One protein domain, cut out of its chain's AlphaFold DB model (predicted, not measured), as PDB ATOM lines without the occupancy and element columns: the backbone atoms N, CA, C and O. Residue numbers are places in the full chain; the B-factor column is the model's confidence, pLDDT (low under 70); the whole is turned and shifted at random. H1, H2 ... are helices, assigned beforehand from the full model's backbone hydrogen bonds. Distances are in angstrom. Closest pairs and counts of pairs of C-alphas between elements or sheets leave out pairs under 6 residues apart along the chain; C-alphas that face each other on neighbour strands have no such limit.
ATOM      1  N   ARG A  54     222.616 220.337 340.975       86.00
ATOM      2  CA  ARG A  54     223.682 219.335 341.198       86.00
ATOM      3  C   ARG A  54     224.955 219.613 340.413       86.00
ATOM      4  O   ARG A  54     226.022 219.152 340.801       86.00
ATOM      5  N   ASN A  55     224.845 220.343 339.310       86.25
ATOM      6  CA  ASN A  55     225.963 220.681 338.442       86.25
ATOM      7  C   ASN A  55     225.851 222.143 337.983       86.25
ATOM      8  O   ASN A  55     224.836 222.797 338.214       86.25
ATOM      9  N   SER A  56     226.908 222.657 337.360       83.94
ATOM     10  CA  SER A  56     227.019 224.057 336.936       83.94
ATOM     11  C   SER A  56     226.265 224.391 335.645       83.94
ATOM     12  O   SER A  56     226.228 225.553 335.249       83.94
ATOM     13  N   GLN A  57     225.653 223.406 334.984       88.00
ATOM     14  CA  GLN A  57     224.988 223.601 333.698       88.00
ATOM     15  C   GLN A  57     223.521 223.968 333.900       88.00
ATOM     16  O   GLN A  57     222.798 223.259 334.591       88.00
ATOM     17  N   ALA A  58     223.058 225.058 333.288       87.69
ATOM     18  CA  ALA A  58     221.656 225.486 333.368       87.69
ATOM     19  C   ALA A  58     221.105 225.546 334.816       87.69
ATOM     20  O   ALA A  58     219.981 225.123 335.096       87.69
ATOM     21  N   VAL A  59     221.908 226.069 335.753       88.06
ATOM     22  CA  VAL A  59     221.549 226.198 337.180       88.06
ATOM     23  C   VAL A  59     220.173 226.850 337.395       88.06
ATOM     24  O   VAL A  59     219.383 226.282 338.154       88.06
ATOM     25  N   PRO A  60     219.814 227.964 336.718       87.12
ATOM     26  CA  PRO A  60     218.498 228.578 336.898       87.12
ATOM     27  C   PRO A  60     217.346 227.634 336.542       87.12
ATOM     28  O   PRO A  60     216.367 227.541 337.278       87.12
ATOM     29  N   GLU A  61     217.472 226.867 335.457       90.50
ATOM     30  CA  GLU A  61     216.435 225.920 335.052       90.50
ATOM     31  C   GLU A  61     216.291 224.758 336.029       90.50
ATOM     32  O   GLU A  61     215.171 224.318 336.282       90.50
ATOM     33  N   GLN A  62     217.403 224.251 336.570       88.62
ATOM     34  CA  GLN A  62     217.369 223.191 337.580       88.62
ATOM     35  C   GLN A  62     216.615 223.650 338.824       88.62
ATOM     36  O   GLN A  62     215.715 222.948 339.286       88.62
ATOM     37  N   ILE A  63     216.934 224.856 339.302       88.50
ATOM     38  CA  ILE A  63     216.271 225.471 340.452       88.50
ATOM     39  C   ILE A  63     214.773 225.621 340.172       88.50
ATOM     40  O   ILE A  63     213.955 225.130 340.948       88.50
ATOM     41  N   CYS A  64     214.400 226.221 339.038       89.62
ATOM     42  CA  CYS A  64     212.999 226.427 338.672       89.62
ATOM     43  C   CYS A  64     212.230 225.104 338.532       89.62
ATOM     44  O   CYS A  64     211.146 224.955 339.095       89.62
ATOM     45  N   LYS A  65     212.790 224.113 337.823       90.56
ATOM     46  CA  LYS A  65     212.157 222.797 337.621       90.56
ATOM     47  C   LYS A  65     211.950 222.074 338.948       90.56
ATOM     48  O   LYS A  65     210.884 221.495 339.160       90.56
ATOM     49  N   LEU A  66     212.942 222.097 339.839       88.00
ATOM     50  CA  LEU A  66     212.824 221.469 341.150       88.00
ATOM     51  C   LEU A  66     211.801 222.194 342.025       88.00
ATOM     52  O   LEU A  66     210.935 221.537 342.593       88.00
ATOM     53  N   TYR A  67     211.842 223.527 342.071       87.44
ATOM     54  CA  TYR A  67     210.896 224.332 342.840       87.44
ATOM     55  C   TYR A  67     209.443 224.069 342.423       87.44
ATOM     56  O   TYR A  67     208.597 223.783 343.270       87.44
ATOM     57  N   VAL A  68     209.158 224.078 341.115       90.31
ATOM     58  CA  VAL A  68     207.813 223.795 340.585       90.31
ATOM     59  C   VAL A  68     207.361 222.377 340.939       90.31
ATOM     60  O   VAL A  68     206.207 222.176 341.313       90.31
ATOM     61  N   ARG A  69     208.255 221.383 340.853       87.06
ATOM     62  CA  ARG A  69     207.945 219.998 341.249       87.06
ATOM     63  C   ARG A  69     207.630 219.894 342.738       87.06
ATOM     64  O   ARG A  69     206.633 219.273 343.088       87.06
ATOM     65  N   SER A  70     208.437 220.520 343.594       83.81
ATOM     66  CA  SER A  70     208.203 220.554 345.040       83.81
ATOM     67  C   SER A  70     206.864 221.204 345.382       83.81
ATOM     68  O   SER A  70     206.120 220.644 346.180       83.81
ATOM     69  N   LYS A  71     206.516 222.322 344.731       84.31
ATOM     70  CA  LYS A  71     205.232 223.001 344.947       84.31
ATOM     71  C   LYS A  71     204.033 222.157 344.530       84.31
ATOM     72  O   LYS A  71     203.125 221.977 345.325       84.31
ATOM     73  N   ARG A  72     204.077 221.529 343.350       86.19
ATOM     74  CA  ARG A  72     203.007 220.610 342.920       86.19
ATOM     75  C   ARG A  72     202.799 219.450 343.893       86.19
ATOM     76  O   ARG A  72     201.670 219.056 344.144       86.19
ATOM     77  N   VAL A  73     203.887 218.900 344.428       84.06
ATOM     78  CA  VAL A  73     203.830 217.825 345.426       84.06
ATOM     79  C   VAL A  73     203.225 218.312 346.749       84.06
ATOM     80  O   VAL A  73     202.492 217.560 347.382       84.06
ATOM     81  N   GLU A  74     203.508 219.548 347.165       81.88
ATOM     82  CA  GLU A  74     202.893 220.193 348.337       81.88
ATOM     83  C   GLU A  74     201.383 220.410 348.139       81.88
ATOM     84  O   GLU A  74     200.591 220.037 349.005       81.88
ATOM     85  N   ASP A  75     200.975 220.898 346.966       82.25
ATOM     86  CA  ASP A  75     199.568 221.141 346.632       82.25
ATOM     87  C   ASP A  75     198.763 219.831 346.563       82.25
ATOM     88  O   ASP A  75     197.709 219.699 347.188       82.25
ATOM     89  N   SER A  76     199.283 218.811 345.869       81.62
ATOM     90  CA  SER A  76     198.636 217.493 345.779       81.62
ATOM     91  C   SER A  76     198.592 216.748 347.114       81.62
ATOM     92  O   SER A  76     197.695 215.939 347.345       81.62
ATOM     93  N   CYS A  77     199.548 217.003 348.006       78.12
ATOM     94  CA  CYS A  77     199.613 216.373 349.320       78.12
ATOM     95  C   CYS A  77     198.363 216.686 350.156       78.12
ATOM     96  O   CYS A  77     197.769 215.771 350.731       78.12
ATOM     97  N   LEU A  78     197.910 217.943 350.171       74.00
ATOM     98  CA  LEU A  78     196.715 218.336 350.927       74.00
ATOM     99  C   LEU A  78     195.472 217.562 350.475       74.00
ATOM    100  O   LEU A  78     194.704 217.097 351.316       74.00
ATOM    101  N   GLU A  79     195.303 217.356 349.171       78.94
ATOM    102  CA  GLU A  79     194.177 216.599 348.625       78.94
ATOM    103  C   GLU A  79     194.282 215.098 348.941       78.94
ATOM    104  O   GLU A  79     193.322 214.487 349.410       78.94
ATOM    105  N   VAL A  80     195.457 214.495 348.732       80.19
ATOM    106  CA  VAL A  80     195.675 213.047 348.901       80.19
ATOM    107  C   VAL A  80     195.546 212.620 350.363       80.19
ATOM    108  O   VAL A  80     194.900 211.610 350.649       80.19
ATOM    109  N   PHE A  81     196.106 213.388 351.303       79.12
ATOM    110  CA  PHE A  81     196.057 213.058 352.732       79.12
ATOM    111  C   PHE A  81     194.724 213.414 353.409       79.12
ATOM    112  O   PHE A  81     194.500 212.975 354.538       79.12
ATOM    113  N   SER A  82     193.842 214.167 352.742       75.06
ATOM    114  CA  SER A  82     192.493 214.486 353.243       75.06
ATOM    115  C   SER A  82     191.453 213.404 352.924       75.06
ATOM    116  O   SER A  82     190.343 213.441 353.451       75.06
ATOM    117  N   ARG A  83     191.786 212.419 352.079       80.19
ATOM    118  CA  ARG A  83     190.870 211.330 351.701       80.19
ATOM    119  C   ARG A  83     190.682 210.330 352.851       80.19
ATOM    120  O   ARG A  83     191.647 209.893 353.486       80.19
ATOM    121  N   LEU A  84     189.431 209.922 353.088       62.38
ATOM    122  CA  LEU A  84     189.081 208.861 354.038       62.38
ATOM    123  C   LEU A  84     189.755 207.546 353.607       62.38
ATOM    124  O   LEU A  84     189.551 207.081 352.490       62.38
ATOM    125  N   GLY A  85     190.584 206.968 354.483       67.62
ATOM    126  CA  GLY A  85     191.370 205.757 354.193       67.62
ATOM    127  C   GLY A  85     192.856 205.999 353.904       67.62
ATOM    128  O   GLY A  85     193.569 205.071 353.531       67.62
ATOM    129  N   CYS A  86     193.353 207.223 354.094       69.94
ATOM    130  CA  CYS A  86     194.764 207.506 353.883       69.94
ATOM    131  C   CYS A  86     195.691 206.654 354.775       69.94
ATOM    132  O   CYS A  86     195.564 206.610 356.003       69.94
ATOM    133  N   PHE A  87     196.706 206.041 354.157       75.69
ATOM    134  CA  PHE A  87     197.752 205.299 354.854       75.69
ATOM    135  C   PHE A  87     198.565 206.241 355.754       75.69
ATOM    136  O   PHE A  87     199.387 207.026 355.279       75.69
ATOM    137  N   LYS A  88     198.378 206.132 357.077       76.94
ATOM    138  CA  LYS A  88     199.129 206.909 358.085       76.94
ATOM    139  C   LYS A  88     200.647 206.829 357.865       76.94
ATOM    140  O   LYS A  88     201.346 207.827 358.012       76.94
ATOM    141  N   ASN A  89     201.143 205.672 357.425       79.94
ATOM    142  CA  ASN A  89     202.560 205.450 357.127       79.94
ATOM    143  C   ASN A  89     203.064 206.288 355.943       79.94
ATOM    144  O   ASN A  89     204.183 206.794 355.997       79.94
ATOM    145  N   ALA A  90     202.243 206.474 354.905       81.25
ATOM    146  CA  ALA A  90     202.599 207.305 353.757       81.25
ATOM    147  C   ALA A  90     202.709 208.782 354.158       81.25
ATOM    148  O   ALA A  90     203.641 209.459 353.734       81.25
ATOM    149  N   LYS A  91     201.821 209.252 355.046       79.88
ATOM    150  CA  LYS A  91     201.880 210.611 355.601       79.88
ATOM    151  C   LYS A  91     203.142 210.823 356.433       79.88
ATOM    152  O   LYS A  91     203.890 211.760 356.197       79.88
ATOM    153  N   ILE A  92     203.447 209.883 357.329       79.38
ATOM    154  CA  ILE A  92     204.668 209.928 358.149       79.38
ATOM    155  C   ILE A  92     205.933 209.931 357.276       79.38
ATOM    156  O   ILE A  92     206.903 210.621 357.594       79.38
ATOM    157  N   LEU A  93     205.954 209.144 356.197       82.12
ATOM    158  CA  LEU A  93     207.076 209.112 355.260       82.12
ATOM    159  C   LEU A  93     207.199 210.433 354.490       82.12
ATOM    160  O   LEU A  93     208.303 210.959 354.372       82.12
ATOM    161  N   TYR A  94     206.081 210.981 354.013       83.31
ATOM    162  CA  TYR A  94     206.040 212.282 353.353       83.31
ATOM    163  C   TYR A  94     206.572 213.393 354.264       83.31
ATOM    164  O   TYR A  94     207.496 214.099 353.874       83.31
ATOM    165  N   ASP A  95     206.089 213.479 355.505       78.19
ATOM    166  CA  ASP A  95     206.525 214.488 356.476       78.19
ATOM    167  C   ASP A  95     208.041 214.406 356.733       78.19
ATOM    168  O   ASP A  95     208.722 215.425 356.863       78.19
ATOM    169  N   LYS A  96     208.604 213.188 356.754       77.19
ATOM    170  CA  LYS A  96     210.057 212.974 356.861       77.19
ATOM    171  C   LYS A  96     210.816 213.462 355.625       77.19
ATOM    172  O   LYS A  96     211.886 214.045 355.778       77.19
ATOM    173  N   MET A  97     210.306 213.196 354.422       77.88
ATOM    174  CA  MET A  97     210.983 213.530 353.161       77.88
ATOM    175  C   MET A  97     210.883 215.012 352.804       77.88
ATOM    176  O   MET A  97     211.845 215.582 352.298       77.88
ATOM    177  N   SER A  98     209.749 215.649 353.094       70.00
ATOM    178  CA  SER A  98     209.507 217.058 352.775       70.00
ATOM    179  C   SER A  98     210.367 218.013 353.608       70.00
ATOM    180  O   SER A  98     210.429 219.202 353.311       70.00
ATOM    181  N   GLY A  99     211.021 217.527 354.672       63.28
ATOM    182  CA  GLY A  99     211.801 218.370 355.583       63.28
ATOM    183  C   GLY A  99     210.942 219.377 356.356       63.28
ATOM    184  O   GLY A  99     211.478 220.206 357.094       63.28
TER     185      GLY A  99
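What this domain is: This is residues 54 to 99 of the 210 residues of an uncharacterized protein of Trachymyrmex zeteki (UniProt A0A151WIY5). One long helix, H1, makes the length of a loose J: past its last residue the chain turns in a loop and folds back as a shorter helix, H2, with few contacts between the two. The printed part has 46 residues, with two named helices in the order H1, H2, no named strand, and the class all helix. It is only just loose, close to extended, with a radius of gyration of the C-alphas of 14.1 A, and a rod spanning 43 by 17 by 11 A.

How they stand to each other: H1, residues 59 to 81, and H2, residues 88 to 97, are close but not clearly touching; their closest C-alphas, of Phe 81 and Lys 91, are 6.9 A apart. They run opposite ways at a shallow tilt of 21 degrees. Every O i to N i+4 pair is within hydrogen-bond range in H2, and 17 of 19 in H1.

Where its parts are: H1 runs 32.6 A from C-alpha 59 at (221.549, 226.198, 337.180) to C-alpha 81. H2 runs 14.4 A, ending with C-alpha 97 at (210.983, 213.530, 353.161).

The domain as a whole: The C-alphas farthest apart, of Ser 56 and Leu 84, are 44.3 A apart. The printed part has no cut, and the link from H1 to H2 is short. Residues 82 to 89, of which 88 and 89 belong to H2, stand free. Residues 84 to 86 and 99 have pLDDT under 70.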